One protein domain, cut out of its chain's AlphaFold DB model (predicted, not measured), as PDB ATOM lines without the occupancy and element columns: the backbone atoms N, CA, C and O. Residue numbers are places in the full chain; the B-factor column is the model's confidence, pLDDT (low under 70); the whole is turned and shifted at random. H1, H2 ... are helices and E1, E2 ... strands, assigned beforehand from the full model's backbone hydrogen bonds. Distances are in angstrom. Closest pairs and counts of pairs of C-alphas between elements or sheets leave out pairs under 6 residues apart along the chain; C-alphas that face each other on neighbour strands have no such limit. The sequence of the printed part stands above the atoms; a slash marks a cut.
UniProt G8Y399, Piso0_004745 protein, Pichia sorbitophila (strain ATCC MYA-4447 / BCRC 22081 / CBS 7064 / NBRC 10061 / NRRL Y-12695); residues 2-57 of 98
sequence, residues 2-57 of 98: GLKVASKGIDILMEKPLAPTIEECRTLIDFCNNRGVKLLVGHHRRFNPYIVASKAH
ATOM      1  N   GLY A   2     323.596 341.966 337.417       91.12
ATOM      2  CA  GLY A   2     322.374 342.785 337.545       91.12
ATOM      3  C   GLY A   2     322.335 344.031 336.651       91.12
ATOM      4  O   GLY A   2     321.425 344.159 335.845       91.12
ATOM      5  N   LEU A   3     323.381 344.867 336.677       94.81
ATOM      6  CA  LEU A   3     323.466 346.061 335.818       94.81
ATOM      7  C   LEU A   3     323.354 345.753 334.312       94.81
ATOM      8  O   LEU A   3     322.712 346.499 333.586       94.81
ATOM      9  N   LYS A   4     323.926 344.633 333.843       95.94
ATOM     10  CA  LYS A   4     323.858 344.219 332.426       95.94
ATOM     11  C   LYS A   4     322.453 343.772 332.005       95.94
ATOM     12  O   LYS A   4     322.122 343.825 330.827       95.94
ATOM     13  N   VAL A   5     321.658 343.264 332.947       95.88
ATOM     14  CA  VAL A   5     320.266 342.860 332.703       95.88
ATOM     15  C   VAL A   5     319.371 344.096 332.731       95.88
ATOM     16  O   VAL A   5     318.631 344.339 331.781       95.88
ATOM     17  N   ALA A   6     319.541 344.949 333.743       96.25
ATOM     18  CA  ALA A   6     318.827 346.218 333.845       96.25
ATOM     19  C   ALA A   6     319.121 347.135 332.645       96.25
ATOM     20  O   ALA A   6     318.238 347.839 332.160       96.25
ATOM     21  N   SER A   7     320.341 347.099 332.089       96.81
ATOM     22  CA  SER A   7     320.697 347.889 330.903       96.81
ATOM     23  C   SER A   7     319.975 347.442 329.629       96.81
ATOM     24  O   SER A   7     320.085 348.104 328.598       96.81
ATOM     25  N   LYS A   8     319.244 346.328 329.678       97.19
ATOM     26  CA  LYS A   8     318.366 345.852 328.607       97.19
ATOM     27  C   LYS A   8     316.885 346.131 328.890       97.19
ATOM     28  O   LYS A   8     316.047 345.692 328.117       97.19
ATOM     29  N   GLY A   9     316.561 346.837 329.979       96.12
ATOM     30  CA  GLY A   9     315.177 347.123 330.376       96.12
ATOM     31  C   GLY A   9     314.427 345.911 330.938       96.12
ATOM     32  O   GLY A   9     313.204 345.900 330.935       96.12
ATOM     33  N   ILE A  10     315.143 344.871 331.377       97.44
ATOM     34  CA  ILE A  10     314.546 343.624 331.871       97.44
ATOM     35  C   ILE A  10     314.424 343.687 333.395       97.44
ATOM     36  O   ILE A  10     315.429 343.915 334.070       97.44
ATOM     37  N   ASP A  11     313.223 343.425 333.913       97.75
ATOM     38  CA  ASP A  11     312.943 343.288 335.348       97.75
ATOM     39  C   ASP A  11     313.750 342.146 335.985       97.75
ATOM     40  O   ASP A  11     313.979 341.091 335.389       97.75
ATOM     41  N   ILE A  12     314.196 342.350 337.225       97.00
ATOM     42  CA  ILE A  12     315.162 341.475 337.893       97.00
ATOM     43  C   ILE A  12     314.575 340.901 339.180       97.00
ATOM     44  O   ILE A  12     314.226 341.637 340.101       97.00
ATOM     45  N   LEU A  13     314.608 339.571 339.291       95.75
ATOM     46  CA  LEU A  13     314.525 338.847 340.559       95.75
ATOM     47  C   LEU A  13     315.929 338.370 340.961       95.75
ATOM     48  O   LEU A  13     316.451 337.406 340.406       95.75
ATOM     49  N   MET A  14     316.560 339.069 341.903       94.94
ATOM     50  CA  MET A  14     317.925 338.802 342.355       94.94
ATOM     51  C   MET A  14     317.937 337.859 343.560       94.94
ATOM     52  O   MET A  14     317.249 338.098 344.552       94.94
ATOM     53  N   GLU A  15     318.767 336.819 343.515       92.19
ATOM     54  CA  GLU A  15     319.039 336.001 344.699       92.19
ATOM     55  C   GLU A  15     319.715 336.820 345.801       92.19
ATOM     56  O   GLU A  15     320.430 337.785 345.543       92.19
ATOM     57  N   LYS A  16     319.509 336.427 347.057       89.56
ATOM     58  CA  LYS A  16     320.142 337.112 348.191       89.56
ATOM     59  C   LYS A  16     321.572 336.586 348.415       89.56
ATOM     60  O   LYS A  16     321.801 335.372 348.328       89.56
ATOM     61  N   PRO A  17     322.532 337.439 348.812       89.56
ATOM     62  CA  PRO A  17     322.421 338.892 348.993       89.56
ATOM     63  C   PRO A  17     322.393 339.647 347.653       89.56
ATOM     64  O   PRO A  17     322.929 339.152 346.666       89.56
ATOM     65  N   LEU A  18     321.813 340.854 347.645       91.25
ATOM     66  CA  LEU A  18     321.648 341.686 346.442       91.25
ATOM     67  C   LEU A  18     322.970 341.935 345.697       91.25
ATOM     68  O   LEU A  18     323.035 341.780 344.478       91.25
ATOM     69  N   ALA A  19     324.018 342.302 346.437       90.38
ATOM     70  CA  ALA A  19     325.382 342.427 345.945       90.38
ATOM     71  C   ALA A  19     326.399 342.187 347.086       90.38
ATOM     72  O   ALA A  19     326.017 342.168 348.261       90.38
ATOM     73  N   PRO A  20     327.683 341.959 346.759       85.75
ATOM     74  CA  PRO A  20     328.773 341.841 347.727       85.75
ATOM     75  C   PRO A  20     328.964 343.017 348.695       85.75
ATOM     76  O   PRO A  20     329.306 342.744 349.844       85.75
ATOM     77  N   THR A  21     328.766 344.268 348.258       88.62
ATOM     78  CA  THR A  21     328.978 345.483 349.076       88.62
ATOM     79  C   THR A  21     327.768 346.420 349.057       88.62
ATOM     80  O   THR A  21     326.872 346.290 348.216       88.62
ATOM     81  N   ILE A  22     327.728 347.380 349.990       90.06
ATOM     82  CA  ILE A  22     326.648 348.379 350.080       90.06
ATOM     83  C   ILE A  22     326.682 349.305 348.861       90.06
ATOM     84  O   ILE A  22     325.638 349.628 348.297       90.06
ATOM     85  N   GLU A  23     327.874 349.696 348.428       91.75
ATOM     86  CA  GLU A  23     328.105 350.574 347.281       91.75
ATOM     87  C   GLU A  23     327.594 349.920 345.992       91.75
ATOM     88  O   GLU A  23     326.883 350.551 345.207       91.75
ATOM     89  N   GLU A  24     327.876 348.626 345.804       91.38
ATOM     90  CA  GLU A  24     327.361 347.856 344.669       91.38
ATOM     91  C   GLU A  24     325.836 347.687 344.741       91.38
ATOM     92  O   GLU A  24     325.164 347.756 343.709       91.38
ATOM     93  N   CYS A  25     325.271 347.510 345.944       93.62
ATOM     94  CA  CYS A  25     323.818 347.474 346.133       93.62
ATOM     95  C   CYS A  25     323.170 348.799 345.710       93.62
ATOM     96  O   CYS A  25     322.217 348.777 344.932       93.62
ATOM     97  N   ARG A  26     323.692 349.939 346.185       95.56
ATOM     98  CA  ARG A  26     323.191 351.283 345.839       95.56
ATOM     99  C   ARG A  26     323.267 351.530 344.338       95.56
ATOM    100  O   ARG A  26     322.255 351.843 343.728       95.56
ATOM    101  N   THR A  27     324.423 351.245 343.737       96.38
ATOM    102  CA  THR A  27     324.639 351.386 342.288       96.38
ATOM    103  C   THR A  27     323.586 350.624 341.479       96.38
ATOM    104  O   THR A  27     323.052 351.146 340.503       96.38
ATOM    105  N   LEU A  28     323.262 349.388 341.875       96.31
ATOM    106  CA  LEU A  28     322.243 348.593 341.190       96.31
ATOM    107  C   LEU A  28     320.829 349.160 341.386       96.31
ATOM    108  O   LEU A  28     320.071 349.206 340.420       96.31
ATOM    109  N   ILE A  29     320.479 349.577 342.605       97.00
ATOM    110  CA  ILE A  29     319.165 350.160 342.920       97.00
ATOM    111  C   ILE A  29     318.946 351.442 342.114       97.00
ATOM    112  O   ILE A  29     317.938 351.555 341.419       97.00
ATOM    113  N   ASP A  30     319.910 352.362 342.147       97.88
ATOM    114  CA  ASP A  30     319.816 353.652 341.463       97.88
ATOM    115  C   ASP A  30     319.721 353.464 339.948       97.88
ATOM    116  O   ASP A  30     318.887 354.078 339.284       97.88
ATOM    117  N   PHE A  31     320.515 352.546 339.391       97.38
ATOM    118  CA  PHE A  31     320.462 352.232 337.968       97.38
ATOM    119  C   PHE A  31     319.103 351.657 337.543       97.38
ATOM    120  O   PHE A  31     318.574 352.041 336.499       97.38
ATOM    121  N   CYS A  32     318.531 350.746 338.337       97.81
ATOM    122  CA  CYS A  32     317.207 350.188 338.068       97.81
ATOM    123  C   CYS A  32     316.115 351.262 338.153       97.81
ATOM    124  O   CYS A  32     315.306 351.362 337.231       97.81
ATOM    125  N   ASN A  33     316.142 352.108 339.189       97.38
ATOM    126  CA  ASN A  33     315.195 353.214 339.360       97.38
ATOM    127  C   ASN A  33     315.244 354.185 338.172       97.38
ATOM    128  O   ASN A  33     314.211 354.473 337.574       97.38
ATOM    129  N   ASN A  34     316.445 354.612 337.772       97.44
ATOM    130  CA  ASN A  34     316.638 355.541 336.654       97.44
ATOM    131  C   ASN A  34     316.168 354.972 335.308       97.44
ATOM    132  O   ASN A  34     315.841 355.729 334.399       97.44
ATOM    133  N   ARG A  35     316.139 353.643 335.161       96.31
ATOM    134  CA  ARG A  35     315.658 352.966 333.949       96.31
ATOM    135  C   ARG A  35     314.214 352.477 334.028       96.31
ATOM    136  O   ARG A  35     313.746 351.884 333.060       96.31
ATOM    137  N   GLY A  36     313.526 352.674 335.151       97.19
ATOM    138  CA  GLY A  36     312.184 352.122 335.363       97.19
ATOM    139  C   GLY A  36     312.143 350.588 335.396       97.19
ATOM    140  O   GLY A  36     311.099 349.997 335.138       97.19
ATOM    141  N   VAL A  37     313.271 349.938 335.699       98.00
ATOM    142  CA  VAL A  37     313.380 348.479 335.817       98.00
ATOM    143  C   VAL A  37     312.999 348.059 337.231       98.00
ATOM    144  O   VAL A  37     313.558 348.563 338.208       98.00
ATOM    145  N   LYS A  38     312.093 347.088 337.369       97.69
ATOM    146  CA  LYS A  38     311.724 346.540 338.679       97.69
ATOM    147  C   LYS A  38     312.827 345.624 339.186       97.69
ATOM    148  O   LYS A  38     313.293 344.725 338.488       97.69
ATOM    149  N   LEU A  39     313.207 345.821 340.443       96.56
ATOM    150  CA  LEU A  39     314.205 345.014 341.133       96.56
ATOM    151  C   LEU A  39     313.591 344.406 342.395       96.56
ATOM    152  O   LEU A  39     313.231 345.122 343.327       96.56
ATOM    153  N   LEU A  40     313.505 343.077 342.440       95.38
ATOM    154  CA  LEU A  40     313.080 342.313 343.609       95.38
ATOM    155  C   LEU A  40     314.235 341.449 344.116       95.38
ATOM    156  O   LEU A  40     314.950 340.826 343.337       95.38
ATOM    157  N   VAL A  41     314.399 341.373 345.435       94.75
ATOM    158  CA  VAL A  41     315.350 340.455 346.080       94.75
ATOM    159  C   VAL A  41     314.599 339.217 346.558       94.75
ATOM    160  O   VAL A  41     313.501 339.340 347.103       94.75
ATOM    161  N   GLY A  42     315.207 338.037 346.418       92.94
ATOM    162  CA  GLY A  42     314.688 336.708 346.770       92.94
ATOM    163  C   GLY A  42     314.424 336.456 348.264       92.94
ATOM    164  O   GLY A  42     314.639 335.352 348.768       92.94
ATOM    165  N   HIS A  43     313.923 337.448 349.006       92.44
ATOM    166  CA  HIS A  43     313.398 337.319 350.366       92.44
ATOM    167  C   HIS A  43     312.024 336.627 350.377       92.44
ATOM    168  O   HIS A  43     311.057 337.146 350.933       92.44
ATOM    169  N   HIS A  44     311.939 335.434 349.785       89.62
ATOM    170  CA  HIS A  44     310.696 334.680 349.588       89.62
ATOM    171  C   HIS A  44     309.878 334.489 350.879       89.62
ATOM    172  O   HIS A  44     308.653 334.521 350.843       89.62
ATOM    173  N   ARG A  45     310.533 334.374 352.047       90.50
ATOM    174  CA  ARG A  45     309.852 334.258 353.352       90.50
ATOM    175  C   ARG A  45     308.935 335.444 353.676       90.50
ATOM    176  O   ARG A  45     308.011 335.259 354.456       90.50
ATOM    177  N   ARG A  46     309.144 336.629 353.082       91.69
ATOM    178  CA  ARG A  46     308.251 337.795 353.251       91.69
ATOM    179  C   ARG A  46     306.849 337.556 352.685       91.69
ATOM    180  O   ARG A  46     305.913 338.202 353.136       91.69
ATOM    181  N   PHE A  47     306.717 336.625 351.741       93.00
ATOM    182  CA  PHE A  47     305.446 336.234 351.129       93.00
ATOM    183  C   PHE A  47     304.824 334.995 351.785       93.00
ATOM    184  O   PHE A  47     303.788 334.519 351.335       93.00
ATOM    185  N   ASN A  48     305.439 334.446 352.840       95.75
ATOM    186  CA  ASN A  48     304.829 333.356 353.591       95.75
ATOM    187  C   ASN A  48     303.503 333.856 354.215       95.75
ATOM    188  O   ASN A  48     303.541 334.882 354.905       95.75
ATOM    189  N   PRO A  49     302.366 333.152 354.031       96.94
ATOM    190  CA  PRO A  49     301.068 333.573 354.561       96.94
ATOM    191  C   PRO A  49     301.082 333.890 356.060       96.94
ATOM    192  O   PRO A  49     300.456 334.858 356.483       96.94
ATOM    193  N   TYR A  50     301.863 333.152 356.856       95.81
ATOM    194  CA  TYR A  50     302.009 333.414 358.287       95.81
ATOM    195  C   TYR A  50     302.707 334.748 358.564       95.81
ATOM    196  O   TYR A  50     302.300 335.472 359.460       95.81
ATOM    197  N   ILE A  51     303.723 335.123 357.780       95.00
ATOM    198  CA  ILE A  51     304.414 336.412 357.943       95.00
ATOM    199  C   ILE A  51     303.499 337.573 357.545       95.00
ATOM    200  O   ILE A  51     303.455 338.585 358.246       95.00
ATOM    201  N   VAL A  52     302.748 337.422 356.451       96.62
ATOM    202  CA  VAL A  52     301.769 338.423 356.001       96.62
ATOM    203  C   VAL A  52     300.674 338.609 357.055       96.62
ATOM    204  O   VAL A  52     300.395 339.741 357.451       96.62
ATOM    205  N   ALA A  53     300.117 337.510 357.570       96.25
ATOM    206  CA  ALA A  53     299.100 337.536 358.618       96.25
ATOM    207  C   ALA A  53     299.634 338.125 359.930       96.25
ATOM    208  O   ALA A  53     298.961 338.962 360.531       96.25
ATOM    209  N   SER A  54     300.844 337.758 360.360       94.44
ATOM    210  CA  SER A  54     301.465 338.336 361.556       94.44
ATOM    211  C   SER A  54     301.681 339.838 361.407       94.44
ATOM    212  O   SER A  54     301.364 340.586 362.326       94.44
ATOM    213  N   LYS A  55     302.152 340.310 360.243       94.38
ATOM    214  CA  LYS A  55     302.314 341.748 359.979       94.38
ATOM    215  C   LYS A  55     300.978 342.493 360.041       94.38
ATOM    216  O   LYS A  55     300.937 343.589 360.586       94.38
ATOM    217  N   ALA A  56     299.898 341.905 359.524       96.38
ATOM    218  CA  ALA A  56     298.561 342.502 359.576       96.38
ATOM    219  C   ALA A  56     298.000 342.614 361.008       96.38
ATOM    220  O   ALA A  56     297.172 343.478 361.279       96.38
ATOM    221  N   HIS A  57     298.456 341.761 361.924       95.94
ATOM    222  CA  HIS A  57     297.955 341.683 363.297       95.94
ATOM    223  C   HIS A  57     298.939 342.182 364.355       95.94
ATOM    224  O   HIS A  57     298.637 342.100 365.542       95.94
TER     225      HIS A  57
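Overview. This is residues 2 to 57 of the 98 residues of the protein "Piso0_004745 protein" of Pichia sorbitophila (strain ATCC MYA-4447 / BCRC 22081 / CBS 7064 / NBRC 10061 / NRRL Y-12695) (UniProt G8Y399). Two short parallel strands, E1 and E2, stand side by side, with the touching helices H1 and H2 next to them in a small, loosely built body; from the end of E2 the chain runs away through the single-turn H3 to H4, and this arm makes much of the length. Residues 47 to 54, of which 49 to 54 belong to H4, stick out free. The printed part has 56 residues, with four named helices and two named strands in the order H1, E1, H2, E2, H3, H4; the sheet order is E1, E2, parallel, and the class is mostly helix. The whole is loose, with a radius of gyration of the C-alphas of 13.5 A, and elongated, spanning 39 by 23 by 16 A.

Along the chain. Strand E1 is residues 12 to 14, 5.9 A from first to last C-alpha, and strand E2 is residues 39 to 41, 6.8 A. Helix H2, the longest, is residues 22 to 34 and measures 18.2 A, from C-alpha 22 at (326.648, 348.379, 350.080) to C-alpha 34 at (316.638, 355.541, 336.654). Helix H1, residues 2 to 6, measures 6.2 A and begins with C-alpha 2 at (322.374, 342.785, 337.545). Helix H3, residues 44 to 47, measures 5.7 A. Helix H4, residues 49 to 57, measures 12.3 A and ends with C-alpha 57 at (297.955, 341.683, 363.297).

Arrangement. E1 and E2 are parallel neighbours, with 22 degrees between their directions. C-alphas 13 and 40 face each other at 4.8 A. N 14 and O 40 are within hydrogen-bond range at 2.8 A, as are N 40 and O 12 at 2.8 A. E1, H2 and E2 form a strand-helix-strand unit, two parallel neighbour strands with a helix between them along the chain, and its crossover is right-handed. The closest C-alphas of H2 and E2, those of Cys 32 and Leu 39, are 6.7 A apart. H2 touches H1 with residues 28 to 32 alone, the closest C-alphas being those of Ala 6 and Cys 32, 6.0 A apart. The closest C-alphas of H1 and E1, those of Ala 6 and Ile 12, are 7.2 A apart. H3 and H4 are close but not clearly touching, with the C-alphas of Arg 46 and Val 52 closest at 7.1 A. H4 is apart from H1, E1, H2 and E2. In H1, H2 and H4 every O i to N i+4 pair is within hydrogen-bond range; H3 is too short for such a pair.

Size, cuts and confidence. The two C-alphas farthest apart, those of Lys 8 and His 57, are 40.5 A apart. The printed part has no cut and no long link; the link from E1 to H2 is short, and the other links are tight. The mean pLDDT of the printed part is 94.6, and no printed residue is under 70.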